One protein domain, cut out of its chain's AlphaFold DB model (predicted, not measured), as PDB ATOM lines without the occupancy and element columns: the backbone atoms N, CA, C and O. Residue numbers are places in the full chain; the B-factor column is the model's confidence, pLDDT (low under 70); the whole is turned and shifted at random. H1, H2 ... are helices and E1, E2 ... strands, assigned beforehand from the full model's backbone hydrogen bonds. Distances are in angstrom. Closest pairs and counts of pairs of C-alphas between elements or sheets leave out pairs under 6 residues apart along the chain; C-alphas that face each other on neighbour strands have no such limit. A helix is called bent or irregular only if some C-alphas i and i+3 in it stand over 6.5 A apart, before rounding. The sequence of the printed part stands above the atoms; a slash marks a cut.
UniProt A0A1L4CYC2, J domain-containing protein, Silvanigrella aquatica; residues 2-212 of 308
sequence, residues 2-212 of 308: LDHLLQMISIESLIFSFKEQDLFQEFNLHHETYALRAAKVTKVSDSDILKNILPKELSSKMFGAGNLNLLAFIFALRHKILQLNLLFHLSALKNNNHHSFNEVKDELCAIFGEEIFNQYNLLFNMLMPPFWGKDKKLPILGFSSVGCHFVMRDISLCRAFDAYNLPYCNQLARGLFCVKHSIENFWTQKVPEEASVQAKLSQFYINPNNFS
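AT A GLANCE: This is residues 2 to 212 of the 308 residues of the protein "J domain-containing protein" of Silvanigrella aquatica (UniProt A0A1L4CYC2). A long helix, H6, runs through the middle of the domain over one face of a small three-stranded sheet, with shorter helices packed round it: H1, H2, H4 and H9 pack on it, H7 folds back along its last part and H12 crosses it. H5 and H3 lie farthest from the middle, and residues 64 to 69, of which 64 belongs to H5 and 69 to H6, stick out. The printed part has 211 residues with thirteen named helices and three strands, in the order H1 H2 H3 E1 H4 to H10 E2 E3 H11 H12 H13; it is mostly helix, and the sheet, E1 E3 E2, is antiparallel. It is compact, with a radius of gyration of the C-alphas of 16.5 A and spans of 48 by 44 by 37 A.

IN THESE COORDINATES: H1, residues 2 to 8, begins at C-alpha 2 (4.519, -14.781, -12.654). H2 is residues 11 to 19, H3 34 to 38, E1 42 to 44, H4 46 to 53 and H5 56 to 64. H6, residues 69 to 95, is 38.8 A long and begins at C-alpha 69 (-2.575, -19.193, -20.671). H7, residues 101 to 112, measures 16.3 A; H8 is 115 to 122, H9 124 to 127 and H10 129 to 132. E2, residues 137 to 144, measures 22.9 A and E3, 147 to 154, 23.4 A. H11 is residues 179 to 184, irregular, with C-alphas 180 and 183 7.7 A apart; H12 is 197 to 206, and H13, 208 to 212, ends at C-alpha 212 (0.838, -22.135, -6.948).

HOW THE PARTS SIT: H6 is the hub, touching six helices. It is on the sheet at a height of 9.6 A, over E3 and E2. H7 forms a helical hairpin with it, closest at C-alphas 93 and 101, 5.5 A. H12 touches it about perpendicular, at 76 degrees, closest at C-alphas 79 and 205, 5.2 A. H4 and H5 form another hairpin. E2 and E3 form a hairpin, with N 140 and O 151 2.8 A apart; between E1 and E3, N 42 and O 150 are 2.9 A apart. Every O i to N i+4 pair is within hydrogen-bond range in H1, H2, H3, H4, H6, H7, H8 and H12; H5 has 4 of 5, H11 0 of 2, with 1 of 3 O i to N i+3, and H13 0 of 1, with 2 of 2; H9 and H10 are too short.

THE WHOLE: The farthest C-alphas, of Ala 65 and His 99, are 49.9 A apart. The printed part has no cut. The links H2 to H3, E3 to H11 and H11 to H12 are long. Mean pLDDT of the printed part is 83.7; 32 residues are under 70, among them 26 to 36 and 59 to 70.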
ATOM      1  N   LEU A   2       5.509 -15.797 -13.024       69.75
ATOM      2  CA  LEU A   2       4.519 -14.781 -12.654       69.75
ATOM      3  C   LEU A   2       5.123 -13.370 -12.733       69.75
ATOM      4  O   LEU A   2       4.525 -12.506 -13.352       69.75
ATOM      5  N   ASP A   3       6.358 -13.173 -12.258       74.81
ATOM      6  CA  ASP A   3       7.064 -11.883 -12.382       74.81
ATOM      7  C   ASP A   3       7.188 -11.396 -13.827       74.81
ATOM      8  O   ASP A   3       7.059 -10.207 -14.088       74.81
ATOM      9  N   HIS A   4       7.377 -12.311 -14.783       76.00
ATOM     10  CA  HIS A   4       7.444 -11.960 -16.197       76.00
ATOM     11  C   HIS A   4       6.070 -11.511 -16.715       76.00
ATOM     12  O   HIS A   4       5.968 -10.465 -17.345       76.00
ATOM     13  N   LEU A   5       4.995 -12.232 -16.370       77.56
ATOM     14  CA  LEU A   5       3.624 -11.814 -16.692       77.56
ATOM     15  C   LEU A   5       3.261 -10.470 -16.042       77.56
ATOM     16  O   LEU A   5       2.639  -9.620 -16.674       77.56
ATOM     17  N   LEU A   6       3.675 -10.257 -14.791       82.88
ATOM     18  CA  LEU A   6       3.469  -9.003 -14.070       82.88
ATOM     19  C   LEU A   6       4.260  -7.849 -14.695       82.88
ATOM     20  O   LEU A   6       3.765  -6.727 -14.702       82.88
ATOM     21  N   GLN A   7       5.454  -8.102 -15.237       83.69
ATOM     22  CA  GLN A   7       6.232  -7.106 -15.983       83.69
ATOM     23  C   GLN A   7       5.584  -6.742 -17.324       83.69
ATOM     24  O   GLN A   7       5.720  -5.607 -17.770       83.69
ATOM     25  N   MET A   8       4.851  -7.668 -17.951       83.00
ATOM     26  CA  MET A   8       4.118  -7.398 -19.196       83.00
ATOM     27  C   MET A   8       2.877  -6.520 -18.985       83.00
ATOM     28  O   MET A   8       2.419  -5.878 -19.926       83.00
ATOM     29  N   ILE A   9       2.327  -6.484 -17.767       88.19
ATOM     30  CA  ILE A   9       1.154  -5.678 -17.414       88.19
ATOM     31  C   ILE A   9       1.616  -4.449 -16.628       88.19
ATOM     32  O   ILE A   9       1.767  -4.479 -15.402       88.19
ATOM     33  N   SER A  10       1.835  -3.342 -17.338       90.94
ATOM     34  CA  SER A  10       2.203  -2.077 -16.698       90.94
ATOM     35  C   SER A  10       0.991  -1.432 -16.005       90.94
ATOM     36  O   SER A  10      -0.140  -1.486 -16.497       90.94
ATOM     37  N   ILE A  11       1.222  -0.796 -14.851       93.19
ATOM     38  CA  ILE A  11       0.170  -0.054 -14.136       93.19
ATOM     39  C   ILE A  11      -0.289   1.161 -14.952       93.19
ATOM     40  O   ILE A  11      -1.472   1.490 -14.953       93.19
ATOM     41  N   GLU A  12       0.624   1.801 -15.682       93.69
ATOM     42  CA  GLU A  12       0.317   2.926 -16.565       93.69
ATOM     43  C   GLU A  12      -0.680   2.530 -17.664       93.69
ATOM     44  O   GLU A  12      -1.720   3.172 -17.819       93.69
ATOM     45  N   SER A  13      -0.418   1.428 -18.373       91.31
ATOM     46  CA  SER A  13      -1.320   0.902 -19.406       91.31
ATOM     47  C   SER A  13      -2.691   0.554 -18.826       91.31
ATOM     48  O   SER A  13      -3.712   0.838 -19.449       91.31
ATOM     49  N   LEU A  14      -2.735   0.001 -17.607       93.00
ATOM     50  CA  LEU A  14      -3.998  -0.237 -16.908       93.00
ATOM     51  C   LEU A  14      -4.744   1.066 -16.619       93.00
ATOM     52  O   LEU A  14      -5.928   1.153 -16.931       93.00
ATOM     53  N   ILE A  15      -4.074   2.082 -16.071       93.12
ATOM     54  CA  ILE A  15      -4.681   3.391 -15.798       93.12
ATOM     55  C   ILE A  15      -5.314   3.975 -17.065       93.12
ATOM     56  O   ILE A  15      -6.460   4.426 -17.013       93.12
ATOM     57  N   PHE A  16      -4.599   3.950 -18.194       91.25
ATOM     58  CA  PHE A  16      -5.141   4.429 -19.464       91.25
ATOM     59  C   PHE A  16      -6.337   3.599 -19.928       91.25
ATOM     60  O   PHE A  16      -7.357   4.188 -20.277       91.25
ATOM     61  N   SER A  17      -6.276   2.267 -19.811       89.25
ATOM     62  CA  SER A  17      -7.420   1.409 -20.139       89.25
ATOM     63  C   SER A  17      -8.657   1.763 -19.306       89.25
ATOM     64  O   SER A  17      -9.740   1.893 -19.856       89.25
ATOM     65  N   PHE A  18      -8.506   2.042 -18.004       88.19
ATOM     66  CA  PHE A  18      -9.613   2.448 -17.124       88.19
ATOM     67  C   PHE A  18     -10.157   3.850 -17.420       88.19
ATOM     68  O   PHE A  18     -11.260   4.196 -16.997       88.19
ATOM     69  N   LYS A  19      -9.373   4.682 -18.105       86.06
ATOM     70  CA  LYS A  19      -9.754   6.044 -18.470       86.06
ATOM     71  C   LYS A  19     -10.470   6.115 -19.820       86.06
ATOM     72  O   LYS A  19     -11.232   7.058 -20.042       86.06
ATOM     73  N   GLU A  20     -10.253   5.139 -20.694       81.38
ATOM     74  CA  GLU A  20     -10.947   5.006 -21.975       81.38
ATOM     75  C   GLU A  20     -12.421   4.641 -21.753       81.38
ATOM     76  O   GLU A  20     -12.766   3.513 -21.407       81.38
ATOM     77  N   GLN A  21     -13.311   5.617 -21.950       68.06
ATOM     78  CA  GLN A  21     -14.748   5.456 -21.692       68.06
ATOM     79  C   GLN A  21     -15.392   4.375 -22.574       68.06
ATOM     80  O   GLN A  21     -16.319   3.710 -22.121       68.06
ATOM     81  N   ASP A  22     -14.866   4.148 -23.780       69.19
ATOM     82  CA  ASP A  22     -15.418   3.194 -24.750       69.19
ATOM     83  C   ASP A  22     -15.223   1.720 -24.351       69.19
ATOM     84  O   ASP A  22     -15.954   0.850 -24.820       69.19
ATOM     85  N   LEU A  23     -14.264   1.422 -23.463       66.38
ATOM     86  CA  LEU A  23     -14.029   0.058 -22.972       66.38
ATOM     87  C   LEU A  23     -15.033  -0.378 -21.905       66.38
ATOM     88  O   LEU A  23     -15.201  -1.572 -21.657       66.38
ATOM     89  N   PHE A  24     -15.682   0.579 -21.248       72.75
ATOM     90  CA  PHE A  24     -16.479   0.336 -20.059       72.75
ATOM     91  C   PHE A  24     -17.962   0.430 -20.379       72.75
ATOM     92  O   PHE A  24     -18.479   1.484 -20.738       72.75
ATOM     93  N   GLN A  25     -18.668  -0.681 -20.191       71.12
ATOM     94  CA  GLN A  25     -20.113  -0.722 -20.370       71.12
ATOM     95  C   GLN A  25     -20.810  -0.416 -19.042       71.12
ATOM     96  O   GLN A  25     -20.439  -0.941 -17.985       71.12
ATOM     97  N   GLU A  26     -21.830   0.442 -19.087       69.38
ATOM     98  CA  GLU A  26     -22.766   0.590 -17.972       69.38
ATOM     99  C   GLU A  26     -23.655  -0.657 -17.862       69.38
ATOM    100  O   GLU A  26     -24.012  -1.281 -18.865       69.38
ATOM    101  N   PHE A  27     -24.037  -1.019 -16.635       66.44
ATOM    102  CA  PHE A  27     -24.858  -2.206 -16.387       66.44
ATOM    103  C   PHE A  27     -26.238  -2.092 -17.065       66.44
ATOM    104  O   PHE A  27     -26.970  -1.118 -16.854       66.44
ATOM    105  N   ASN A  28     -26.647  -3.110 -17.829       57.16
ATOM    106  CA  ASN A  28     -27.903  -3.158 -18.588       57.16
ATOM    107  C   ASN A  28     -29.027  -3.922 -17.847       57.16
ATOM    108  O   ASN A  28     -28.786  -4.807 -17.034       57.16
ATOM    109  N   LEU A  29     -30.289  -3.554 -18.107       51.75
ATOM    110  CA  LEU A  29     -31.457  -3.830 -17.242       51.75
ATOM    111  C   LEU A  29     -31.837  -5.313 -17.129       51.75
ATOM    112  O   LEU A  29     -32.624  -5.668 -16.259       51.75
ATOM    113  N   HIS A  30     -31.319  -6.168 -18.011       49.97
ATOM    114  CA  HIS A  30     -31.839  -7.524 -18.168       49.97
ATOM    115  C   HIS A  30     -31.289  -8.547 -17.166       49.97
ATOM    116  O   HIS A  30     -31.973  -9.536 -16.923       49.97
ATOM    117  N   HIS A  31     -30.132  -8.307 -16.530       51.56
ATOM    118  CA  HIS A  31     -29.520  -9.285 -15.607       51.56
ATOM    119  C   HIS A  31     -28.797  -8.683 -14.389       51.56
ATOM    120  O   HIS A  31     -28.250  -9.421 -13.574       51.56
ATOM    121  N   GLU A  32     -28.767  -7.357 -14.246       59.56
ATOM    122  CA  GLU A  32     -27.839  -6.675 -13.342       59.56
ATOM    123  C   GLU A  32     -28.575  -5.748 -12.351       59.56
ATOM    124  O   GLU A  32     -29.616  -5.170 -12.668       59.56
ATOM    125  N   THR A  33     -28.078  -5.633 -11.111       62.28
ATOM    126  CA  THR A  33     -28.843  -5.035  -9.998       62.28
ATOM    127  C   THR A  33     -29.022  -3.515 -10.137       62.28
ATOM    128  O   THR A  33     -28.111  -2.782 -10.527       62.28
ATOM    129  N   TYR A  34     -30.188  -2.994  -9.732       66.56
ATOM    130  CA  TYR A  34     -30.449  -1.543  -9.657       66.56
ATOM    131  C   TYR A  34     -29.400  -0.799  -8.808       66.56
ATOM    132  O   TYR A  34     -29.032   0.337  -9.110       66.56
ATOM    133  N   ALA A  35     -28.874  -1.460  -7.772       65.25
ATOM    134  CA  ALA A  35     -27.859  -0.909  -6.883       65.25
ATOM    135  C   ALA A  35     -26.543  -0.579  -7.613       65.25
ATOM    136  O   ALA A  35     -25.978   0.487  -7.375       65.25
ATOM    137  N   LEU A  36     -26.090  -1.428  -8.545       67.56
ATOM    138  CA  LEU A  36     -24.891  -1.191  -9.364       67.56
ATOM    139  C   LEU A  36     -25.032   0.035 -10.277       67.56
ATOM    140  O   LEU A  36     -24.105   0.837 -10.413       67.56
ATOM    141  N   ARG A  37     -26.224   0.233 -10.844       72.00
ATOM    142  CA  ARG A  37     -26.546   1.399 -11.679       72.00
ATOM    143  C   ARG A  37     -26.620   2.686 -10.876       72.00
ATOM    144  O   ARG A  37     -26.005   3.679 -11.252       72.00
ATOM    145  N   ALA A  38     -27.324   2.665  -9.744       73.38
ATOM    146  CA  ALA A  38     -27.381   3.808  -8.832       73.38
ATOM    147  C   ALA A  38     -25.974   4.204  -8.351       73.38
ATOM    148  O   ALA A  38     -25.645   5.384  -8.224       73.38
ATOM    149  N   ALA A  39     -25.119   3.202  -8.156       75.75
ATOM    150  CA  ALA A  39     -23.721   3.356  -7.814       75.75
ATOM    151  C   ALA A  39     -22.841   3.877  -8.969       75.75
ATOM    152  O   ALA A  39     -21.723   4.309  -8.676       75.75
ATOM    153  N   LYS A  40     -23.328   3.888 -10.220       85.31
ATOM    154  CA  LYS A  40     -22.582   4.207 -11.454       85.31
ATOM    155  C   LYS A  40     -21.312   3.370 -11.612       85.31
ATOM    156  O   LYS A  40     -20.252   3.899 -11.941       85.31
ATOM    157  N   VAL A  41     -21.414   2.084 -11.291       84.44
ATOM    158  CA  VAL A  41     -20.333   1.125 -11.535       84.44
ATOM    159  C   VAL A  41     -20.314   0.821 -13.027       84.44
ATOM    160  O   VAL A  41     -21.372   0.692 -13.637       84.44
ATOM    161  N   THR A  42     -19.134   0.713 -13.615       87.38
ATOM    162  CA  THR A  42     -18.950   0.230 -14.982       87.38
ATOM    163  C   THR A  42     -18.197  -1.091 -14.976       87.38
ATOM    164  O   THR A  42     -17.475  -1.401 -14.024       87.38
ATOM    165  N   LYS A  43     -18.388  -1.886 -16.033       85.56
ATOM    166  CA  LYS A  43     -17.821  -3.229 -16.161       85.56
ATOM    167  C   LYS A  43     -17.087  -3.394 -17.486       85.56
ATOM    168  O   LYS A  43     -17.527  -2.879 -18.512       85.56
ATOM    169  N   VAL A  44     -16.014  -4.173 -17.455       86.19
ATOM    170  CA  VAL A  44     -15.280  -4.642 -18.635       86.19
ATOM    171  C   VAL A  44     -14.817  -6.080 -18.398       86.19
ATOM    172  O   VAL A  44     -14.541  -6.476 -17.262       86.19
ATOM    173  N   SER A  45     -14.753  -6.896 -19.451       84.38
ATOM    174  CA  SER A  45     -14.233  -8.256 -19.313       84.38
ATOM    175  C   SER A  45     -12.711  -8.238 -19.112       84.38
ATOM    176  O   SER A  45     -12.012  -7.396 -19.679       84.38
ATOM    177  N   ASP A  46     -12.173  -9.197 -18.352       85.94
ATOM    178  CA  ASP A  46     -10.714  -9.334 -18.184       85.94
ATOM    179  C   ASP A  46     -10.013  -9.509 -19.542       85.94
ATOM    180  O   ASP A  46      -8.910  -9.015 -19.767       85.94
ATOM    181  N   SER A  47     -10.693 -10.184 -20.474       82.50
ATOM    182  CA  SER A  47     -10.207 -10.409 -21.832       82.50
ATOM    183  C   SER A  47     -10.056  -9.107 -22.612       82.50
ATOM    184  O   SER A  47      -9.054  -8.929 -23.294       82.50
ATOM    185  N   ASP A  48     -11.017  -8.191 -22.514       83.19
ATOM    186  CA  ASP A  48     -10.963  -6.931 -23.260       83.19
ATOM    187  C   ASP A  48      -9.920  -5.971 -22.682       83.19
ATOM    188  O   ASP A  48      -9.210  -5.327 -23.455       83.19
ATOM    189  N   ILE A  49      -9.721  -5.961 -21.354       88.12
ATOM    190  CA  ILE A  49      -8.587  -5.238 -20.754       88.12
ATOM    191  C   ILE A  49      -7.267  -5.800 -21.293       88.12
ATOM    192  O   ILE A  49      -6.432  -5.045 -21.787       88.12
ATOM    193  N   LEU A  50      -7.086  -7.124 -21.240       87.19
ATOM    194  CA  LEU A  50      -5.873  -7.781 -21.732       87.19
ATOM    195  C   LEU A  50      -5.633  -7.499 -23.216       87.19
ATOM    196  O   LEU A  50      -4.495  -7.248 -23.601       87.19
ATOM    197  N   LYS A  51      -6.685  -7.490 -24.048       83.75
ATOM    198  CA  LYS A  51      -6.552  -7.150 -25.471       83.75
ATOM    199  C   LYS A  51      -5.995  -5.752 -25.697       83.75
ATOM    200  O   LYS A  51      -5.309  -5.563 -26.698       83.75
ATOM    201  N   ASN A  52      -6.334  -4.815 -24.812       84.00
ATOM    202  CA  ASN A  52      -5.947  -3.418 -24.936       84.00
ATOM    203  C   ASN A  52      -4.534  -3.147 -24.408       84.00
ATOM    204  O   ASN A  52      -3.794  -2.365 -24.993       84.00
ATOM    205  N   ILE A  53      -4.148  -3.793 -23.304       86.69
ATOM    206  CA  ILE A  53      -2.868  -3.505 -22.637       86.69
ATOM    207  C   ILE A  53      -1.707  -4.367 -23.136       86.69
ATOM    208  O   ILE A  53      -0.550  -3.985 -22.971       86.69
ATOM    209  N   LEU A  54      -1.990  -5.542 -23.703       83.69
ATOM    210  CA  LEU A  54      -0.955  -6.420 -24.239       83.69
ATOM    211  C   LEU A  54      -0.581  -6.010 -25.673       83.69
ATOM    212  O   LEU A  54      -1.434  -5.511 -26.409       83.69
ATOM    213  N   PRO A  55       0.659  -6.289 -26.124       81.00
ATOM    214  CA  PRO A  55       1.049  -6.099 -27.520       81.00
ATOM    215  C   PRO A  55       0.050  -6.758 -28.484       81.00
ATOM    216  O   PRO A  55      -0.424  -7.870 -28.226       81.00
ATOM    217  N   LYS A  56      -0.276  -6.098 -29.604       74.94
ATOM    218  CA  LYS A  56      -1.315  -6.557 -30.554       74.94
ATOM    219  C   LYS A  56      -1.043  -7.966 -31.085       74.94
ATOM    220  O   LYS A  56      -1.969  -8.761 -31.268       74.94
ATOM    221  N   GLU A  57       0.227  -8.291 -31.289       70.38
ATOM    222  CA  GLU A  57       0.702  -9.593 -31.753       70.38
ATOM    223  C   GLU A  57       0.423 -10.693 -30.718       70.38
ATOM    224  O   GLU A  57       0.091 -11.823 -31.072       70.38
ATOM    225  N   LEU A  58       0.528 -10.350 -29.432       70.31
ATOM    226  CA  LEU A  58       0.264 -11.243 -28.307       70.31
ATOM    227  C   LEU A  58      -1.244 -11.415 -28.087       70.31
ATOM    228  O   LEU A  58      -1.738 -12.533 -27.958       70.31
ATOM    229  N   SER A  59      -1.971 -10.297 -28.090       69.88
ATOM    230  CA  SER A  59      -3.420 -10.218 -27.907       69.88
ATOM    231  C   SER A  59      -4.172 -11.040 -28.964       69.88
ATOM    232  O   SER A  59      -4.918 -11.959 -28.622       69.88
ATOM    233  N   SER A  60      -3.911 -10.803 -30.254       65.38
ATOM    234  CA  SER A  60      -4.574 -11.522 -31.358       65.38
ATOM    235  C   SER A  60      -4.428 -13.049 -31.265       65.38
ATOM    236  O   SER A  60      -5.406 -13.778 -31.444       65.38
ATOM    237  N   LYS A  61      -3.239 -13.546 -30.904       60.34
ATOM    238  CA  LYS A  61      -2.953 -14.985 -30.787       60.34
ATOM    239  C   LYS A  61      -3.470 -15.595 -29.479       60.34
ATOM    240  O   LYS A  61      -3.965 -16.721 -29.485       60.34
ATOM    241  N   MET A  62      -3.422 -14.857 -28.365       65.25
ATOM    242  CA  MET A  62      -3.922 -15.325 -27.064       65.25
ATOM    243  C   MET A  62      -5.436 -15.579 -27.087       65.25
ATOM    244  O   MET A  62      -5.901 -16.570 -26.521       65.25
ATOM    245  N   PHE A  63      -6.190 -14.724 -27.784       61.44
ATOM    246  CA  PHE A  63      -7.647 -14.839 -27.899       61.44
ATOM    247  C   PHE A  63      -8.116 -15.672 -29.099       61.44
ATOM    248  O   PHE A  63      -9.220 -16.210 -29.047       61.44
ATOM    249  N   GLY A  64      -7.286 -15.837 -30.136       51.91
ATOM    250  CA  GLY A  64      -7.574 -16.708 -31.284       51.91
ATOM    251  C   GLY A  64      -7.388 -18.208 -31.014       51.91
ATOM    252  O   GLY A  64      -8.090 -19.015 -31.611       51.91
ATOM    253  N   ALA A  65      -6.491 -18.583 -30.089       46.06
ATOM    254  CA  ALA A  65      -6.157 -19.984 -29.785       46.06
ATOM    255  C   ALA A  65      -6.822 -20.536 -28.509       46.06
ATOM    256  O   ALA A  65      -6.542 -21.651 -28.077       46.06
ATOM    257  N   GLY A  66      -7.671 -19.744 -27.846       49.72
ATOM    258  CA  GLY A  66      -8.462 -20.230 -26.721       49.72
ATOM    259  C   GLY A  66      -7.664 -20.798 -25.536       49.72
ATOM    260  O   GLY A  66      -8.017 -21.810 -24.936       49.72
ATOM    261  N   ASN A  67      -6.554 -20.156 -25.219       53.69
ATOM    262  CA  ASN A  67      -5.475 -20.777 -24.469       53.69
ATOM    263  C   ASN A  67      -5.717 -20.810 -22.940       53.69
ATOM    264  O   ASN A  67      -6.142 -19.809 -22.365       53.69
ATOM    265  N   LEU A  68      -5.333 -21.900 -22.255       49.34
ATOM    266  CA  LEU A  68      -5.219 -21.978 -20.775       49.34
ATOM    267  C   LEU A  68      -4.334 -20.868 -20.191       49.34
ATOM    268  O   LEU A  68      -4.522 -20.449 -19.052       49.34
ATOM    269  N   ASN A  69      -3.406 -20.349 -20.999       56.53
ATOM    270  CA  ASN A  69      -2.575 -19.193 -20.671       56.53
ATOM    271  C   ASN A  69      -3.400 -17.952 -20.299       56.53
ATOM    272  O   ASN A  69      -2.932 -17.127 -19.519       56.53
ATOM    273  N   LEU A  70      -4.649 -17.852 -20.766       67.88
ATOM    274  CA  LEU A  70      -5.567 -16.788 -20.372       67.88
ATOM    275  C   LEU A  70      -5.791 -16.759 -18.851       67.88
ATOM    276  O   LEU A  70      -5.880 -15.677 -18.293       67.88
ATOM    277  N   LEU A  71      -5.809 -17.903 -18.156       70.62
ATOM    278  CA  LEU A  71      -5.969 -17.936 -16.694       70.62
ATOM    279  C   LEU A  71      -4.754 -17.343 -15.967       70.62
ATOM    280  O   LEU A  71      -4.916 -16.603 -14.998       70.62
ATOM    281  N   ALA A  72      -3.546 -17.616 -16.471       75.31
ATOM    282  CA  ALA A  72      -2.310 -17.045 -15.947       75.31
ATOM    283  C   ALA A  72      -2.266 -15.519 -16.141       75.31
ATOM    284  O   ALA A  72      -1.963 -14.778 -15.204       75.31
ATOM    285  N   PHE A  73      -2.651 -15.047 -17.330       80.69
ATOM    286  CA  PHE A  73      -2.785 -13.618 -17.617       80.69
ATOM    287  C   PHE A  73      -3.918 -12.957 -16.822       80.69
ATOM    288  O   PHE A  73      -3.740 -11.836 -16.359       80.69
ATOM    289  N   ILE A  74      -5.048 -13.635 -16.597       84.44
ATOM    290  CA  ILE A  74      -6.145 -13.136 -15.752       84.44
ATOM    291  C   ILE A  74      -5.683 -12.992 -14.301       84.44
ATOM    292  O   ILE A  74      -5.982 -11.983 -13.668       84.44
ATOM    293  N   PHE A  75      -4.941 -13.963 -13.760       84.81
ATOM    294  CA  PHE A  75      -4.395 -13.841 -12.409       84.81
ATOM    295  C   PHE A  75      -3.433 -12.654 -12.314       84.81
ATOM    296  O   PHE A  75      -3.596 -11.809 -11.434       84.81
ATOM    297  N   ALA A  76      -2.476 -12.551 -13.245       88.75
ATOM    298  CA  ALA A  76      -1.529 -11.437 -13.293       88.75
ATOM    299  C   ALA A  76      -2.247 -10.082 -13.437       88.75
ATOM    300  O   ALA A  76      -1.914  -9.125 -12.737       88.75
ATOM    301  N   LEU A  77      -3.287 -10.017 -14.276       91.56
ATOM    302  CA  LEU A  77      -4.139  -8.845 -14.436       91.56
ATOM    303  C   LEU A  77      -4.816  -8.464 -13.119       91.56
ATOM    304  O   LEU A  77      -4.716  -7.319 -12.692       91.56
ATOM    305  N   ARG A  78      -5.501  -9.405 -12.464       91.50
ATOM    306  CA  ARG A  78      -6.242  -9.141 -11.220       91.50
ATOM    307  C   ARG A  78      -5.315  -8.762 -10.069       91.50
ATOM    308  O   ARG A  78      -5.660  -7.876  -9.292       91.50
ATOM    309  N   HIS A  79      -4.118  -9.344 -10.014       91.75
ATOM    310  CA  HIS A  79      -3.058  -8.913  -9.104       91.75
ATOM    311  C   HIS A  79      -2.662  -7.448  -9.359       91.75
ATOM    312  O   HIS A  79      -2.606  -6.646  -8.429       91.75
ATOM    313  N   LYS A  80      -2.464  -7.055 -10.623       93.31
ATOM    314  CA  LYS A  80      -2.135  -5.668 -10.991       93.31
ATOM    315  C   LYS A  80      -3.281  -4.681 -10.771       93.31
ATOM    316  O   LYS A  80      -3.036  -3.567 -10.319       93.31
ATOM    317  N   ILE A  81      -4.526  -5.085 -11.022       94.19
ATOM    318  CA  ILE A  81      -5.723  -4.293 -10.697       94.19
ATOM    319  C   ILE A  81      -5.795  -4.045  -9.191       94.19
ATOM    320  O   ILE A  81      -6.073  -2.925  -8.767       94.19
ATOM    321  N   LEU A  82      -5.513  -5.069  -8.381       93.50
ATOM    322  CA  LEU A  82      -5.480  -4.934  -6.933       93.50
ATOM    323  C   LEU A  82      -4.390  -3.961  -6.482       93.50
ATOM    324  O   LEU A  82      -4.664  -3.059  -5.691       93.50
ATOM    325  N   GLN A  83      -3.180  -4.115  -7.027       94.44
ATOM    326  CA  GLN A  83      -2.063  -3.212  -6.770       94.44
ATOM    327  C   GLN A  83      -2.458  -1.762  -7.094       94.44
ATOM    328  O   GLN A  83      -2.308  -0.872  -6.260       94.44
ATOM    329  N   LEU A  84      -3.055  -1.528  -8.266       96.00
ATOM    330  CA  LEU A  84      -3.532  -0.211  -8.684       96.00
ATOM    331  C   LEU A  84      -4.649   0.331  -7.770       96.00
ATOM    332  O   LEU A  84      -4.632   1.508  -7.413       96.00
ATOM    333  N   ASN A  85      -5.589  -0.509  -7.328       95.69
ATOM    334  CA  ASN A  85      -6.629  -0.094  -6.381       95.69
ATOM    335  C   ASN A  85      -6.030   0.416  -5.057       95.69
ATOM    336  O   ASN A  85      -6.466   1.436  -4.521       95.69
ATOM    337  N   LEU A  86      -4.986  -0.254  -4.561       95.56
ATOM    338  CA  LEU A  86      -4.256   0.156  -3.359       95.56
ATOM    339  C   LEU A  86      -3.493   1.470  -3.568       95.56
ATOM    340  O   LEU A  86      -3.495   2.323  -2.680       95.56
ATOM    341  N   LEU A  87      -2.926   1.701  -4.756       97.19
ATOM    342  CA  LEU A  87      -2.325   2.994  -5.104       97.19
ATOM    343  C   LEU A  87      -3.361   4.132  -5.097       97.19
ATOM    344  O   LEU A  87      -3.071   5.231  -4.613       97.19
ATOM    345  N   PHE A  88      -4.592   3.885  -5.559       97.00
ATOM    346  CA  PHE A  88      -5.679   4.866  -5.451       97.00
ATOM    347  C   PHE A  88      -6.133   5.095  -4.007       97.00
ATOM    348  O   PHE A  88      -6.466   6.224  -3.647       97.00
ATOM    349  N   HIS A  89      -6.130   4.061  -3.162       96.31
ATOM    350  CA  HIS A  89      -6.360   4.216  -1.725       96.31
ATOM    351  C   HIS A  89      -5.292   5.111  -1.092       96.31
ATOM    352  O   HIS A  89      -5.620   6.119  -0.463       96.31
ATOM    353  N   LEU A  90      -4.018   4.815  -1.336       96.94
ATOM    354  CA  LEU A  90      -2.912   5.615  -0.824       96.94
ATOM    355  C   LEU A  90      -3.002   7.080  -1.295       96.94
ATOM    356  O   LEU A  90      -2.833   8.012  -0.504       96.94
ATOM    357  N   SER A  91      -3.390   7.292  -2.554       97.00
ATOM    358  CA  SER A  91      -3.619   8.625  -3.125       97.00
ATOM    359  C   SER A  91      -4.782   9.360  -2.463       97.00
ATOM    360  O   SER A  91      -4.686  10.563  -2.217       97.00
ATOM    361  N   ALA A  92      -5.874   8.669  -2.124       96.31
ATOM    362  CA  ALA A  92      -6.994   9.270  -1.403       96.31
ATOM    363  C   ALA A  92      -6.567   9.772  -0.011       96.31
ATOM    364  O   ALA A  92      -6.891  10.902   0.358       96.31
ATOM    365  N   LEU A  93      -5.774   8.984   0.727       96.56
ATOM    366  CA  LEU A  93      -5.199   9.410   2.011       96.56
ATOM    367  C   LEU A  93      -4.279  10.620   1.845       96.56
ATOM    368  O   LEU A  93      -4.377  11.569   2.626       96.56
ATOM    369  N   LYS A  94      -3.429  10.618   0.806       96.12
ATOM    370  CA  LYS A  94      -2.525  11.735   0.502       96.12
ATOM    371  C   LYS A  94      -3.289  13.023   0.214       96.12
ATOM    372  O   LYS A  94      -2.956  14.055   0.785       96.12
ATOM    373  N   ASN A  95      -4.320  12.963  -0.631       93.69
ATOM    374  CA  ASN A  95      -5.148  14.124  -0.978       93.69
ATOM    375  C   ASN A  95      -5.893  14.690   0.237       93.69
ATOM    376  O   ASN A  95      -6.077  15.899   0.339       93.69
ATOM    377  N   ASN A  96      -6.305  13.821   1.160       93.06
ATOM    378  CA  ASN A  96      -6.975  14.222   2.393       93.06
ATOM    379  C   ASN A  96      -6.006  14.664   3.504       93.06
ATOM    380  O   ASN A  96      -6.470  14.992   4.594       93.06
ATOM    381  N   ASN A  97      -4.684  14.656   3.270       93.12
ATOM    382  CA  ASN A  97      -3.657  14.864   4.301       93.12
ATOM    383  C   ASN A  97      -3.895  13.999   5.557       93.12
ATOM    384  O   ASN A  97      -3.704  14.445   6.688       93.12
ATOM    385  N   HIS A  98      -4.368  12.765   5.363       96.00
ATOM    386  CA  HIS A  98      -4.743  11.890   6.468       96.00
ATOM    387  C   HIS A  98      -3.498  11.322   7.166       96.00
ATOM    388  O   HIS A  98      -2.552  10.890   6.508       96.00
ATOM    389  N   HIS A  99      -3.511  11.267   8.501       94.94
ATOM    390  CA  HIS A  99      -2.366  10.836   9.315       94.94
ATOM    391  C   HIS A  99      -1.923   9.389   9.031       94.94
ATOM    392  O   HIS A  99      -0.727   9.110   9.017       94.94
ATOM    393  N   SER A 100      -2.863   8.493   8.715       94.19
ATOM    394  CA  SER A 100      -2.582   7.089   8.361       94.19
ATOM    395  C   SER A 100      -1.890   6.891   7.004       94.19
ATOM    396  O   SER A 100      -1.681   5.754   6.600       94.19
ATOM    397  N   PHE A 101      -1.556   7.952   6.256       96.50
ATOM    398  CA  PHE A 101      -0.869   7.809   4.966       96.50
ATOM    399  C   PHE A 101       0.442   7.020   5.093       96.50
ATOM    400  O   PHE A 101       0.669   6.103   4.311       96.50
ATOM    401  N   ASN A 102       1.290   7.361   6.070       96.12
ATOM    402  CA  ASN A 102       2.585   6.694   6.237       96.12
ATOM    403  C   ASN A 102       2.417   5.239   6.682       96.12
ATOM    404  O   ASN A 102       3.069   4.372   6.122       96.12
ATOM    405  N   GLU A 103       1.493   4.984   7.610       94.69
ATOM    406  CA  GLU A 103       1.159   3.637   8.082       94.69
ATOM    407  C   GLU A 103       0.717   2.737   6.922       94.69
ATOM    408  O   GLU A 103       1.335   1.708   6.671       94.69
ATOM    409  N   VAL A 104      -0.269   3.175   6.131       94.19
ATOM    410  CA  VAL A 104      -0.753   2.399   4.978       94.19
ATOM    411  C   VAL A 104       0.330   2.249   3.911       94.19
ATOM    412  O   VAL A 104       0.447   1.194   3.300       94.19
ATOM    413  N   LYS A 105       1.156   3.273   3.679       95.81
ATOM    414  CA  LYS A 105       2.304   3.168   2.766       95.81
ATOM    415  C   LYS A 105       3.268   2.062   3.220       95.81
ATOM    416  O   LYS A 105       3.666   1.247   2.394       95.81
ATOM    417  N   ASP A 106       3.610   2.020   4.505       94.94
ATOM    418  CA  ASP A 106       4.532   1.026   5.059       94.94
ATOM    419  C   ASP A 106       3.926  -0.396   5.002       94.94
ATOM    420  O   ASP A 106       4.617  -1.341   4.623       94.94
ATOM    421  N   GLU A 107       2.621  -0.550   5.264       93.19
ATOM    422  CA  GLU A 107       1.890  -1.819   5.077       93.19
ATOM    423  C   GLU A 107       1.956  -2.314   3.626       93.19
ATOM    424  O   GLU A 107       2.199  -3.492   3.368       93.19
ATOM    425  N   LEU A 108       1.759  -1.415   2.660       93.12
ATOM    426  CA  LEU A 108       1.834  -1.755   1.242       93.12
ATOM    427  C   LEU A 108       3.253  -2.151   0.821       93.12
ATOM    428  O   LEU A 108       3.406  -3.133   0.090       93.12
ATOM    429  N   CYS A 109       4.282  -1.445   1.302       93.56
ATOM    430  CA  CYS A 109       5.678  -1.818   1.072       93.56
ATOM    431  C   CYS A 109       6.011  -3.192   1.674       93.56
ATOM    432  O   CYS A 109       6.757  -3.953   1.063       93.56
ATOM    433  N   ALA A 110       5.430  -3.561   2.819       90.94
ATOM    434  CA  ALA A 110       5.637  -4.884   3.409       90.94
ATOM    435  C   ALA A 110       5.066  -6.029   2.547       90.94
ATOM    436  O   ALA A 110       5.587  -7.142   2.578       90.94
ATOM    437  N   ILE A 111       4.012  -5.764   1.767       87.94
ATOM    438  CA  ILE A 111       3.325  -6.771   0.943       87.94
ATOM    439  C   ILE A 111       3.933  -6.866  -0.458       87.94
ATOM    440  O   ILE A 111       4.153  -7.964  -0.967       87.94
ATOM    441  N   PHE A 112       4.186  -5.721  -1.094       87.75
ATOM    442  CA  PHE A 112       4.605  -5.641  -2.499       87.75
ATOM    443  C   PHE A 112       6.085  -5.265  -2.678       87.75
ATOM    444  O   PHE A 112       6.559  -5.166  -3.810       87.75
ATOM    445  N   GLY A 113       6.817  -5.053  -1.581       90.62
ATOM    446  CA  GLY A 113       8.161  -4.480  -1.586       90.62
ATOM    447  C   GLY A 113       8.159  -2.966  -1.827       90.62
ATOM    448  O   GLY A 113       7.145  -2.378  -2.198       90.62
ATOM    449  N   GLU A 114       9.323  -2.329  -1.680       93.12
ATOM    450  CA  GLU A 114       9.510  -0.877  -1.897       93.12
ATOM    451  C   GLU A 114       9.133  -0.410  -3.315       93.12
ATOM    452  O   GLU A 114       8.813   0.758  -3.550       93.12
ATOM    453  N   GLU A 115       9.113  -1.338  -4.270       91.00
ATOM    454  CA  GLU A 115       8.767  -1.071  -5.661       91.00
ATOM    455  C   GLU A 115       7.350  -0.499  -5.826       91.00
ATOM    456  O   GLU A 115       7.118   0.325  -6.713       91.00
ATOM    457  N   ILE A 116       6.400  -0.840  -4.944       93.12
ATOM    458  CA  ILE A 116       5.053  -0.252  -5.003       93.12
ATOM    459  C   ILE A 116       5.073   1.259  -4.764       93.12
ATOM    460  O   ILE A 116       4.325   1.999  -5.407       93.12
ATOM    461  N   PHE A 117       5.948   1.739  -3.877       95.81
ATOM    462  CA  PHE A 117       6.057   3.160  -3.586       95.81
ATOM    463  C   PHE A 117       6.862   3.902  -4.659       95.81
ATOM    464  O   PHE A 117       6.524   5.035  -5.007       95.81
ATOM    465  N   ASN A 118       7.851   3.248  -5.275       94.69
ATOM    466  CA  ASN A 118       8.495   3.768  -6.485       94.69
ATOM    467  C   ASN A 118       7.464   3.994  -7.602       94.69
ATOM    468  O   ASN A 118       7.414   5.074  -8.192       94.69
ATOM    469  N   GLN A 119       6.587   3.013  -7.830       94.31
ATOM    470  CA  GLN A 119       5.501   3.108  -8.809       94.31
ATOM    471  C   GLN A 119       4.487   4.195  -8.444       94.31
ATOM    472  O   GLN A 119       4.068   4.950  -9.322       94.31
ATOM    473  N   TYR A 120       4.137   4.333  -7.161       97.25
ATOM    474  CA  TYR A 120       3.299   5.432  -6.677       97.25
ATOM    475  C   TYR A 120       3.887   6.802  -7.046       97.25
ATOM    476  O   TYR A 120       3.173   7.658  -7.563       97.25
ATOM    477  N   ASN A 121       5.186   7.008  -6.805       96.25
ATOM    478  CA  ASN A 121       5.855   8.275  -7.100       96.25
ATOM    479  C   ASN A 121       5.954   8.532  -8.609       96.25
ATOM    480  O   ASN A 121       5.671   9.642  -9.057       96.25
ATOM    481  N   LEU A 122       6.300   7.505  -9.392       96.50
ATOM    482  CA  LEU A 122       6.391   7.593 -10.851       96.50
ATOM    483  C   LEU A 122       5.044   7.971 -11.485       96.50
ATOM    484  O   LEU A 122       4.986   8.805 -12.385       96.50
ATOM    485  N   LEU A 123       3.955   7.382 -10.987       96.50
ATOM    486  CA  LEU A 123       2.606   7.544 -11.527       96.50
ATOM    487  C   LEU A 123       1.780   8.594 -10.779       96.50
ATOM    488  O   LEU A 123       0.581   8.714 -11.031       96.50
ATOM    489  N   PHE A 124       2.395   9.372  -9.881       95.75
ATOM    490  CA  PHE A 124       1.691  10.253  -8.949       95.75
ATOM    491  C   PHE A 124       0.648  11.129  -9.646       95.75
ATOM    492  O   PHE A 124      -0.514  11.129  -9.258       95.75
ATOM    493  N   ASN A 125       1.019  11.798 -10.740       94.56
ATOM    494  CA  ASN A 125       0.104  12.671 -11.477       94.56
ATOM    495  C   ASN A 125      -1.148  11.941 -11.986       94.56
ATOM    496  O   ASN A 125      -2.228  12.524 -11.990       94.56
ATOM    497  N   MET A 126      -1.020  10.671 -12.379       95.81
ATOM    498  CA  MET A 126      -2.130   9.851 -12.871       95.81
ATOM    499  C   MET A 126      -3.030   9.321 -11.748       95.81
ATOM    500  O   MET A 126      -4.207   9.019 -11.962       95.81
ATOM    501  N   LEU A 127      -2.491   9.227 -10.535       96.19
ATOM    502  CA  LEU A 127      -3.195   8.746  -9.351       96.19
ATOM    503  C   LEU A 127      -3.958   9.857  -8.607       96.19
ATOM    504  O   LEU A 127      -4.603   9.599  -7.590       96.19
ATOM    505  N   MET A 128      -3.921  11.091  -9.116       94.69
ATOM    506  CA  MET A 128      -4.544  12.265  -8.500       94.69
ATOM    507  C   MET A 128      -5.873  12.641  -9.176       94.69
ATOM    508  O   MET A 128      -6.008  12.476 -10.392       94.69
ATOM    509  N   PRO A 129      -6.852  13.218  -8.441       93.31
ATOM    510  CA  PRO A 129      -8.161  13.583  -8.994       93.31
ATOM    511  C   PRO A 129      -8.135  14.412 -10.293       93.31
ATOM    512  O   PRO A 129      -8.943  14.118 -11.178       93.31
ATOM    513  N   PRO A 130      -7.213  15.386 -10.484       92.31
ATOM    514  CA  PRO A 130      -7.142  16.165 -11.722       92.31
ATOM    515  C   PRO A 130      -6.956  15.318 -12.982       92.31
ATOM    516  O   PRO A 130      -7.540  15.634 -14.017       92.31
ATOM    517  N   PHE A 131      -6.221  14.203 -12.909       92.62
ATOM    518  CA  PHE A 131      -6.077  13.304 -14.055       92.62
ATOM    519  C   PHE A 131      -7.418  12.697 -14.475       92.62
ATOM    520  O   PHE A 131      -7.633  12.440 -15.654       92.62
ATOM    521  N   TRP A 132      -8.352  12.513 -13.549       90.06
ATOM    522  CA  TRP A 132      -9.656  11.901 -13.807       90.06
ATOM    523  C   TRP A 132     -10.764  12.926 -14.105       90.06
ATOM    524  O   TRP A 132     -11.937  12.563 -14.201       90.06
ATOM    525  N   GLY A 133     -10.400  14.208 -14.255       81.38
ATOM    526  CA  GLY A 133     -11.284  15.286 -14.713       81.38
ATOM    527  C   GLY A 133     -12.391  15.698 -13.736       81.38
ATOM    528  O   GLY A 133     -13.264  16.478 -14.105       81.38
ATOM    529  N   LYS A 134     -12.399  15.167 -12.507       70.31
ATOM    530  CA  LYS A 134     -13.408  15.475 -11.483       70.31
ATOM    531  C   LYS A 134     -12.723  15.875 -10.187       70.31
ATOM    532  O   LYS A 134     -11.944  15.097  -9.636       70.31
ATOM    533  N   ASP A 135     -13.085  17.044  -9.667       79.62
ATOM    534  CA  ASP A 135     -12.597  17.510  -8.372       79.62
ATOM    535  C   ASP A 135     -12.875  16.454  -7.298       79.62
ATOM    536  O   ASP A 135     -14.004  15.982  -7.136       79.62
ATOM    537  N   LYS A 136     -11.816  16.057  -6.587       85.19
ATOM    538  CA  LYS A 136     -11.853  15.145  -5.434       85.19
ATOM    539  C   LYS A 136     -12.386  13.732  -5.697       85.19
ATOM    540  O   LYS A 136     -12.718  13.044  -4.737       85.19
ATOM    541  N   LYS A 137     -12.448  13.244  -6.942       92.50
ATOM    542  CA  LYS A 137     -12.834  11.845  -7.207       92.50
ATOM    543  C   LYS A 137     -11.665  10.999  -7.681       92.50
ATOM    544  O   LYS A 137     -10.937  11.394  -8.583       92.50
ATOM    545  N   LEU A 138     -11.551   9.807  -7.109       94.75
ATOM    546  CA  LEU A 138     -10.615   8.771  -7.528       94.75
ATOM    547  C   LEU A 138     -11.355   7.460  -7.780       94.75
ATOM    548  O   LEU A 138     -12.338   7.172  -7.082       94.75
ATOM    549  N   PRO A 139     -10.890   6.658  -8.744       93.44
ATOM    550  CA  PRO A 139     -11.498   5.375  -9.036       93.44
ATOM    551  C   PRO A 139     -11.316   4.393  -7.878       93.44
ATOM    552  O   PRO A 139     -10.341   4.462  -7.129       93.44
ATOM    553  N   ILE A 140     -12.282   3.499  -7.728       93.69
ATOM    554  CA  ILE A 140     -12.179   2.254  -6.973       93.69
ATOM    555  C   ILE A 140     -12.308   1.138  -7.994       93.69
ATOM    556  O   ILE A 140     -13.225   1.160  -8.821       93.69
ATOM    557  N   LEU A 141     -11.375   0.197  -7.936       92.50
ATOM    558  CA  LEU A 141     -11.351  -0.961  -8.810       92.50
ATOM    559  C   LEU A 141     -11.749  -2.204  -8.020       92.50
ATOM    560  O   LEU A 141     -11.363  -2.378  -6.864       92.50
ATOM    561  N   GLY A 142     -12.496  -3.082  -8.669       88.50
ATOM    562  CA  GLY A 142     -12.816  -4.407  -8.164       88.50
ATOM    563  C   GLY A 142     -12.897  -5.409  -9.303       88.50
ATOM    564  O   GLY A 142     -12.646  -5.086 -10.463       88.50
ATOM    565  N   PHE A 143     -13.239  -6.647  -8.983       84.50
ATOM    566  CA  PHE A 143     -13.371  -7.709  -9.971       84.50
ATOM    567  C   PHE A 143     -14.226  -8.849  -9.428       84.50
ATOM    568  O   PHE A 143     -14.351  -9.070  -8.230       84.50
ATOM    569  N   SER A 144     -14.810  -9.602 -10.342       77.25
ATOM    570  CA  SER A 144     -15.702 -10.719 -10.047       77.25
ATOM    571  C   SER A 144     -15.499 -11.839 -11.060       77.25
ATOM    572  O   SER A 144     -14.635 -11.742 -11.932       77.25
ATOM    573  N   SER A 145     -16.311 -12.893 -11.014       68.38
ATOM    574  CA  SER A 145     -16.299 -13.927 -12.057       68.38
ATOM    575  C   SER A 145     -16.578 -13.370 -13.460       68.38
ATOM    576  O   SER A 145     -16.079 -13.922 -14.433       68.38
ATOM    577  N   VAL A 146     -17.310 -12.255 -13.574       68.81
ATOM    578  CA  VAL A 146     -17.728 -11.677 -14.863       68.81
ATOM    579  C   VAL A 146     -16.808 -10.571 -15.396       68.81
ATOM    580  O   VAL A 146     -17.122  -9.968 -16.421       68.81
ATOM    581  N   GLY A 147     -15.690 -10.288 -14.718       80.06
ATOM    582  CA  GLY A 147     -14.692  -9.300 -15.147       80.06
ATOM    583  C   GLY A 147     -14.381  -8.232 -14.101       80.06
ATOM    584  O   GLY A 147     -14.664  -8.407 -12.909       80.06
ATOM    585  N   CYS A 148     -13.795  -7.131 -14.567       88.69
ATOM    586  CA  CYS A 148     -13.357  -6.006 -13.757       88.69
ATOM    587  C   CYS A 148     -14.445  -4.935 -13.638       88.69
ATOM    588  O   CYS A 148     -15.192  -4.659 -14.580       88.69
ATOM    589  N   HIS A 149     -14.498  -4.319 -12.461       88.06
ATOM    590  CA  HIS A 149     -15.429  -3.266 -12.095       88.06
ATOM    591  C   HIS A 149     -14.675  -1.983 -11.786       88.06
ATOM    592  O   HIS A 149     -13.644  -2.003 -11.113       88.06
ATOM    593  N   PHE A 150     -15.237  -0.869 -12.224       90.06
ATOM    594  CA  PHE A 150     -14.672   0.456 -12.037       90.06
ATOM    595  C   PHE A 150     -15.748   1.410 -11.532       90.06
ATOM    596  O   PHE A 150     -16.880   1.412 -12.015       90.06
ATOM    597  N   VAL A 151     -15.407   2.254 -10.557       90.38
ATOM    598  CA  VAL A 151     -16.318   3.308 -10.108       90.38
ATOM    599  C   VAL A 151     -15.584   4.532  -9.583       90.38
ATOM    600  O   VAL A 151     -14.702   4.441  -8.737       90.38
ATOM    601  N   MET A 152     -15.992   5.718 -10.034       92.00
ATOM    602  CA  MET A 152     -15.450   6.983  -9.531       92.00
ATOM    603  C   MET A 152     -16.097   7.368  -8.200       92.00
ATOM    604  O   MET A 152     -17.319   7.554  -8.124       92.00
ATOM    605  N   ARG A 153     -15.285   7.571  -7.156       91.75
ATOM    606  CA  ARG A 153     -15.758   7.945  -5.815       91.75
ATOM    607  C   ARG A 153     -15.055   9.168  -5.271       91.75
ATOM    608  O   ARG A 153     -13.868   9.359  -5.500       91.75
ATOM    609  N   ASP A 154     -15.818   9.976  -4.541       93.62
ATOM    610  CA  ASP A 154     -15.262  11.086  -3.775       93.62
ATOM    611  C   ASP A 154     -14.287  10.549  -2.720       93.62
ATOM    612  O   ASP A 154     -14.582   9.556  -2.051       93.62
ATOM    613  N   ILE A 155     -13.121  11.179  -2.602       93.88
ATOM    614  CA  ILE A 155     -12.075  10.788  -1.655       93.88
ATOM    615  C   ILE A 155     -12.496  10.962  -0.190       93.88
ATOM    616  O   ILE A 155     -11.857  10.371   0.676       93.88
ATOM    617  N   SER A 156     -13.539  11.745   0.117       94.25
ATOM    618  CA  SER A 156     -14.056  11.895   1.485       94.25
ATOM    619  C   SER A 156     -15.037  10.788   1.892       94.25
ATOM    620  O   SER A 156     -15.425  10.705   3.060       94.25
ATOM    621  N   LEU A 157     -15.493   9.968   0.941       95.12
ATOM    622  CA  LEU A 157     -16.458   8.896   1.175       95.12
ATOM    623  C   LEU A 157     -15.770   7.545   1.357       95.12
ATOM    624  O   LEU A 157     -14.646   7.323   0.913       95.12
ATOM    625  N   CYS A 158     -16.484   6.625   2.003       95.62
ATOM    626  CA  CYS A 158     -16.049   5.254   2.203       95.62
ATOM    627  C   CYS A 158     -15.704   4.587   0.869       95.62
ATOM    628  O   CYS A 158     -16.521   4.539  -0.051       95.62
ATOM    629  N   ARG A 159     -14.501   4.014   0.811       94.38
ATOM    630  CA  ARG A 159     -13.952   3.368  -0.383       94.38
ATOM    631  C   ARG A 159     -14.113   1.844  -0.392       94.38
ATOM    632  O   ARG A 159     -13.434   1.150  -1.136       94.38
ATOM    633  N   ALA A 160     -15.010   1.324   0.440       92.69
ATOM    634  CA  ALA A 160     -15.380  -0.082   0.407       92.69
ATOM    635  C   ALA A 160     -16.214  -0.371  -0.843       92.69
ATOM    636  O   ALA A 160     -17.074   0.437  -1.214       92.69
ATOM    637  N   PHE A 161     -15.958  -1.508  -1.482       90.19
ATOM    638  CA  PHE A 161     -16.613  -1.875  -2.727       90.19
ATOM    639  C   PHE A 161     -16.717  -3.391  -2.870       90.19
ATOM    640  O   PHE A 161     -15.726  -4.095  -2.724       90.19
ATOM    641  N   ASP A 162     -17.909  -3.857  -3.221       84.06
ATOM    642  CA  ASP A 162     -18.193  -5.209  -3.694       84.06
ATOM    643  C   ASP A 162     -19.307  -5.113  -4.735       84.06
ATOM    644  O   ASP A 162     -20.357  -4.526  -4.475       84.06
ATOM    645  N   ALA A 163     -19.088  -5.671  -5.924       76.75
ATOM    646  CA  ALA A 163     -20.030  -5.516  -7.027       76.75
ATOM    647  C   ALA A 163     -21.423  -6.112  -6.737       76.75
ATOM    648  O   ALA A 163     -22.414  -5.670  -7.310       76.75
ATOM    649  N   TYR A 164     -21.531  -7.093  -5.845       70.50
ATOM    650  CA  TYR A 164     -22.787  -7.785  -5.571       70.50
ATOM    651  C   TYR A 164     -23.487  -7.238  -4.329       70.50
ATOM    652  O   TYR A 164     -24.690  -6.982  -4.363       70.50
ATOM    653  N   ASN A 165     -22.730  -7.028  -3.251       75.44
ATOM    654  CA  ASN A 165     -23.280  -6.782  -1.918       75.44
ATOM    655  C   ASN A 165     -23.015  -5.364  -1.396       75.44
ATOM    656  O   ASN A 165     -23.756  -4.878  -0.544       75.44
ATOM    657  N   LEU A 166     -21.988  -4.679  -1.910       82.88
ATOM    658  CA  LEU A 166     -21.605  -3.331  -1.478       82.88
ATOM    659  C   LEU A 166     -21.189  -2.451  -2.671       82.88
ATOM    660  O   LEU A 166     -20.058  -1.965  -2.734       82.88
ATOM    661  N   PRO A 167     -22.084  -2.206  -3.645       78.44
ATOM    662  CA  PRO A 167     -21.720  -1.458  -4.850       78.44
ATOM    663  C   PRO A 167     -21.461   0.029  -4.553       78.44
ATOM    664  O   PRO A 167     -20.779   0.733  -5.308       78.44
ATOM    665  N   TYR A 168     -22.010   0.531  -3.442       84.44
ATOM    666  CA  TYR A 168     -21.831   1.904  -2.998       84.44
ATOM    667  C   TYR A 168     -22.022   2.072  -1.491       84.44
ATOM    668  O   TYR A 168     -22.991   1.585  -0.916       84.44
ATOM    669  N   CYS A 169     -21.147   2.870  -0.881       89.56
ATOM    670  CA  CYS A 169     -21.339   3.424   0.448       89.56
ATOM    671  C   CYS A 169     -21.247   4.956   0.389       89.56
ATOM    672  O   CYS A 169     -20.267   5.510  -0.105       89.56
ATOM    673  N   ASN A 170     -22.260   5.649   0.914       90.94
ATOM    674  CA  ASN A 170     -22.316   7.116   0.970       90.94
ATOM    675  C   ASN A 170     -21.841   7.704   2.309       90.94
ATOM    676  O   ASN A 170     -21.994   8.900   2.545       90.94
ATOM    677  N   GLN A 171     -21.308   6.874   3.205       95.56
ATOM    678  CA  GLN A 171     -20.827   7.315   4.513       95.56
ATOM    679  C   GLN A 171     -19.451   7.972   4.385       95.56
ATOM    680  O   GLN A 171     -18.643   7.558   3.553       95.56
ATOM    681  N   LEU A 172     -19.165   8.958   5.239       95.44
ATOM    682  CA  LEU A 172     -17.839   9.575   5.319       95.44
ATOM    683  C   LEU A 172     -16.784   8.549   5.755       95.44
ATOM    684  O   LEU A 172     -17.025   7.726   6.646       95.44
ATOM    685  N   ALA A 173     -15.611   8.605   5.129       95.06
ATOM    686  CA  ALA A 173     -14.477   7.775   5.509       95.06
ATOM    687  C   ALA A 173     -13.808   8.297   6.792       95.06
ATOM    688  O   ALA A 173     -13.682   9.502   7.002       95.06
ATOM    689  N   ARG A 174     -13.332   7.378   7.638       92.31
ATOM    690  CA  ARG A 174     -12.365   7.644   8.714       92.31
ATOM    691  C   ARG A 174     -11.006   7.112   8.254       92.31
ATOM    692  O   ARG A 174     -10.596   6.029   8.650       92.31
ATOM    693  N   GLY A 175     -10.384   7.814   7.309       91.75
ATOM    694  CA  GLY A 175      -9.257   7.311   6.521       91.75
ATOM    695  C   GLY A 175      -9.729   6.847   5.147       91.75
ATOM    696  O   GLY A 175     -10.070   7.679   4.311       91.75
ATOM    697  N   LEU A 176      -9.769   5.530   4.919       94.50
ATOM    698  CA  LEU A 176     -10.236   4.921   3.660       94.50
ATOM    699  C   LEU A 176     -11.674   4.400   3.733       94.50
ATOM    700  O   LEU A 176     -12.432   4.486   2.765       94.50
ATOM    701  N   PHE A 177     -12.065   3.873   4.890       94.94
ATOM    702  CA  PHE A 177     -13.352   3.217   5.096       94.94
ATOM    703  C   PHE A 177     -14.153   3.921   6.192       94.94
ATOM    704  O   PHE A 177     -13.599   4.592   7.061       94.94
ATOM    705  N   CYS A 178     -15.478   3.798   6.153       95.31
ATOM    706  CA  CYS A 178     -16.319   4.195   7.281       95.31
ATOM    707  C   CYS A 178     -16.267   3.125   8.383       95.31
ATOM    708  O   CYS A 178     -15.844   1.999   8.138       95.31
ATOM    709  N   VAL A 179     -16.781   3.448   9.573       93.31
ATOM    710  CA  VAL A 179     -16.806   2.527  10.729       93.31
ATOM    711  C   VAL A 179     -17.433   1.172  10.391       93.31
ATOM    712  O   VAL A 179     -16.950   0.147  10.849       93.31
ATOM    713  N   LYS A 180     -18.491   1.154   9.570       91.81
ATOM    714  CA  LYS A 180     -19.197  -0.085   9.208       91.81
ATOM    715  C   LYS A 180     -18.407  -0.988   8.262       91.81
ATOM    716  O   LYS A 180     -18.680  -2.176   8.212       91.81
ATOM    717  N   HIS A 181     -17.467  -0.431   7.504       93.12
ATOM    718  CA  HIS A 181     -16.740  -1.148   6.455       93.12
ATOM    719  C   HIS A 181     -15.232  -1.172   6.716       93.12
ATOM    720  O   HIS A 181     -14.449  -1.342   5.788       93.12
ATOM    721  N   SER A 182     -14.799  -0.996   7.968       90.25
ATOM    722  CA  SER A 182     -13.383  -1.125   8.332       90.25
ATOM    723  C   SER A 182     -12.837  -2.532   8.067       90.25
ATOM    724  O   SER A 182     -11.645  -2.679   7.824       90.25
ATOM    725  N   ILE A 183     -13.711  -3.546   8.059       85.62
ATOM    726  CA  ILE A 183     -13.387  -4.950   7.752       85.62
ATOM    727  C   ILE A 183     -12.987  -5.186   6.286       85.62
ATOM    728  O   ILE A 183     -12.443  -6.234   5.961       85.62
ATOM    729  N   GLU A 184     -13.227  -4.212   5.402       89.12
ATOM    730  CA  GLU A 184     -12.887  -4.278   3.973       89.12
ATOM    731  C   GLU A 184     -11.407  -3.952   3.703       89.12
ATOM    732  O   GLU A 184     -10.951  -3.967   2.557       89.12
ATOM    733  N   ASN A 185     -10.638  -3.664   4.760       87.69
ATOM    734  CA  ASN A 185      -9.194  -3.469   4.719       87.69
ATOM    735  C   ASN A 185      -8.448  -4.804   4.496       87.69
ATOM    736  O   ASN A 185      -7.836  -5.367   5.400       87.69
ATOM    737  N   PHE A 186      -8.524  -5.327   3.273       83.88
ATOM    738  CA  PHE A 186      -8.075  -6.680   2.927       83.88
ATOM    739  C   PHE A 186      -6.551  -6.903   2.952       83.88
ATOM    740  O   PHE A 186      -6.115  -8.044   2.797       83.88
ATOM    741  N   TRP A 187      -5.734  -5.852   3.091       85.44
ATOM    742  CA  TRP A 187      -4.269  -5.952   3.035       85.44
ATOM    743  C   TRP A 187      -3.603  -6.058   4.414       85.44
ATOM    744  O   TRP A 187      -2.459  -6.488   4.494       85.44
ATOM    745  N   THR A 188      -4.302  -5.730   5.504       71.56
ATOM    746  CA  THR A 188      -3.696  -5.638   6.849       71.56
ATOM    747  C   THR A 188      -4.050  -6.788   7.783       71.56
ATOM    748  O   THR A 188      -3.375  -6.997   8.790       71.56
ATOM    749  N   GLN A 189      -5.112  -7.543   7.488       65.88
ATOM    750  CA  GLN A 189      -5.647  -8.566   8.386       65.88
ATOM    751  C   GLN A 189      -6.101  -9.812   7.629       65.88
ATOM    752  O   GLN A 189      -6.353  -9.789   6.422       65.88
ATOM    753  N   LYS A 190      -6.253 -10.919   8.366       70.19
ATOM    754  CA  LYS A 190      -7.032 -12.051   7.870       70.19
ATOM    755  C   LYS A 190      -8.465 -11.560   7.677       70.19
ATOM    756  O   LYS A 190      -9.100 -11.170   8.651       70.19
ATOM    757  N   VAL A 191      -8.929 -11.533   6.430       70.94
ATOM    758  CA  VAL A 191     -10.256 -11.019   6.092       70.94
ATOM    759  C   VAL A 191     -11.306 -11.834   6.862       70.94
ATOM    760  O   VAL A 191     -11.320 -13.062   6.730       70.94
ATOM    761  N   PRO A 192     -12.135 -11.191   7.706       75.06
ATOM    762  CA  PRO A 192     -13.118 -11.897   8.516       75.06
ATOM    763  C   PRO A 192     -14.231 -12.484   7.638       75.06
ATOM    764  O   PRO A 192     -14.411 -12.102   6.477       75.06
ATOM    765  N   GLU A 193     -14.988 -13.439   8.176       72.69
ATOM    766  CA  GLU A 193     -16.043 -14.122   7.419       72.69
ATOM    767  C   GLU A 193     -17.162 -13.158   6.996       72.69
ATOM    768  O   GLU A 193     -17.769 -13.332   5.942       72.69
ATOM    769  N   GLU A 194     -17.382 -12.093   7.755       79.44
ATOM    770  CA  GLU A 194     -18.390 -11.067   7.502       79.44
ATOM    771  C   GLU A 194     -17.984 -10.067   6.412       79.44
ATOM    772  O   GLU A 194     -18.816  -9.281   5.960       79.44
ATOM    773  N   ALA A 195     -16.717 -10.074   5.988       80.19
ATOM    774  CA  ALA A 195     -16.259  -9.195   4.925       80.19
ATOM    775  C   ALA A 195     -16.856  -9.588   3.571       80.19
ATOM    776  O   ALA A 195     -17.253 -10.737   3.326       80.19
ATOM    777  N   SER A 196     -16.867  -8.615   2.665       82.50
ATOM    778  CA  SER A 196     -17.385  -8.802   1.320       82.50
ATOM    779  C   SER A 196     -16.647  -9.889   0.524       82.50
ATOM    780  O   SER A 196     -15.511 -10.281   0.820       82.50
ATOM    781  N   VAL A 197     -17.298 -10.381  -0.534       78.88
ATOM    782  CA  VAL A 197     -16.691 -11.346  -1.459       78.88
ATOM    783  C   VAL A 197     -15.486 -10.702  -2.143       78.88
ATOM    784  O   VAL A 197     -14.448 -11.346  -2.279       78.88
ATOM    785  N   GLN A 198     -15.584  -9.421  -2.503       83.44
ATOM    786  CA  GLN A 198     -14.482  -8.655  -3.070       83.44
ATOM    787  C   GLN A 198     -13.279  -8.601  -2.124       83.44
ATOM    788  O   GLN A 198     -12.170  -8.848  -2.586       83.44
ATOM    789  N   ALA A 199     -13.456  -8.330  -0.827       85.19
ATOM    790  CA  ALA A 199     -12.343  -8.306   0.127       85.19
ATOM    791  C   ALA A 199     -11.649  -9.673   0.238       85.19
ATOM    792  O   ALA A 199     -10.418  -9.753   0.209       85.19
ATOM    793  N   LYS A 200     -12.428 -10.760   0.280       81.75
ATOM    794  CA  LYS A 200     -11.900 -12.136   0.317       81.75
ATOM    795  C   LYS A 200     -11.142 -12.491  -0.966       81.75
ATOM    796  O   LYS A 200     -10.038 -13.027  -0.906       81.75
ATOM    797  N   LEU A 201     -11.701 -12.154  -2.130       79.62
ATOM    798  CA  LEU A 201     -11.043 -12.354  -3.423       79.62
ATOM    799  C   LEU A 201      -9.770 -11.509  -3.542       79.62
ATOM    800  O   LEU A 201      -8.742 -12.009  -3.988       79.62
ATOM    801  N   SER A 202      -9.809 -10.252  -3.108       86.94
ATOM    802  CA  SER A 202      -8.642  -9.372  -3.051       86.94
ATOM    803  C   SER A 202      -7.513 -10.003  -2.242       86.94
ATOM    804  O   SER A 202      -6.380 -10.030  -2.709       86.94
ATOM    805  N   GLN A 203      -7.810 -10.610  -1.090       83.56
ATOM    806  CA  GLN A 203      -6.804 -11.325  -0.304       83.56
ATOM    807  C   GLN A 203      -6.235 -12.557  -1.031       83.56
ATOM    808  O   GLN A 203      -5.064 -12.892  -0.864       83.56
ATOM    809  N   PHE A 204      -7.021 -13.230  -1.874       82.25
ATOM    810  CA  PHE A 204      -6.500 -14.322  -2.698       82.25
ATOM    811  C   PHE A 204      -5.478 -13.811  -3.724       82.25
ATOM    812  O   PHE A 204      -4.381 -14.359  -3.815       82.25
ATOM    813  N   TYR A 205      -5.801 -12.743  -4.458       84.75
ATOM    814  CA  TYR A 205      -4.919 -12.203  -5.499       84.75
ATOM    815  C   TYR A 205      -3.775 -11.339  -4.955       84.75
ATOM    816  O   TYR A 205      -2.813 -11.110  -5.686       84.75
ATOM    817  N   ILE A 206      -3.834 -10.882  -3.696       84.69
ATOM    818  CA  ILE A 206      -2.738 -10.125  -3.072       84.69
ATOM    819  C   ILE A 206      -1.482 -10.976  -2.909       84.69
ATOM    820  O   ILE A 206      -0.383 -10.452  -3.022       84.69
ATOM    821  N   ASN A 207      -1.646 -12.281  -2.666       79.62
ATOM    822  CA  ASN A 207      -0.547 -13.197  -2.407       79.62
ATOM    823  C   ASN A 207      -0.119 -13.882  -3.716       79.62
ATOM    824  O   ASN A 207      -0.837 -14.767  -4.195       79.62
ATOM    825  N   PRO A 208       1.060 -13.548  -4.276       74.50
ATOM    826  CA  PRO A 208       1.563 -14.179  -5.495       74.50
ATOM    827  C   PRO A 208       1.709 -15.700  -5.356       74.50
ATOM    828  O   PRO A 208       1.572 -16.420  -6.339       74.50
ATOM    829  N   ASN A 209       1.908 -16.214  -4.135       74.19
ATOM    830  CA  ASN A 209       2.018 -17.651  -3.892       74.19
ATOM    831  C   ASN A 209       0.701 -18.396  -4.124       74.19
ATOM    832  O   ASN A 209       0.737 -19.593  -4.373       74.19
ATOM    833  N   ASN A 210      -0.461 -17.735  -4.111       71.19
ATOM    834  CA  ASN A 210      -1.736 -18.387  -4.445       71.19
ATOM    835  C   ASN A 210      -1.849 -18.755  -5.934       71.19
ATOM    836  O   ASN A 210      -2.738 -19.505  -6.330       71.19
ATOM    837  N   PHE A 211      -0.905 -18.288  -6.751       69.19
ATOM    838  CA  PHE A 211      -0.700 -18.757  -8.114       69.19
ATOM    839  C   PHE A 211      -0.176 -20.204  -8.195       69.19
ATOM    840  O   PHE A 211      -0.223 -20.815  -9.260       69.19
ATOM    841  N   SER A 212       0.274 -20.777  -7.069       55.97
ATOM    842  CA  SER A 212       0.838 -22.135  -6.948       55.97
ATOM    843  C   SER A 212      -0.146 -23.285  -7.183       55.97
ATOM    844  O   SER A 212       0.247 -24.446  -7.095       55.97
TER     845      SER A 212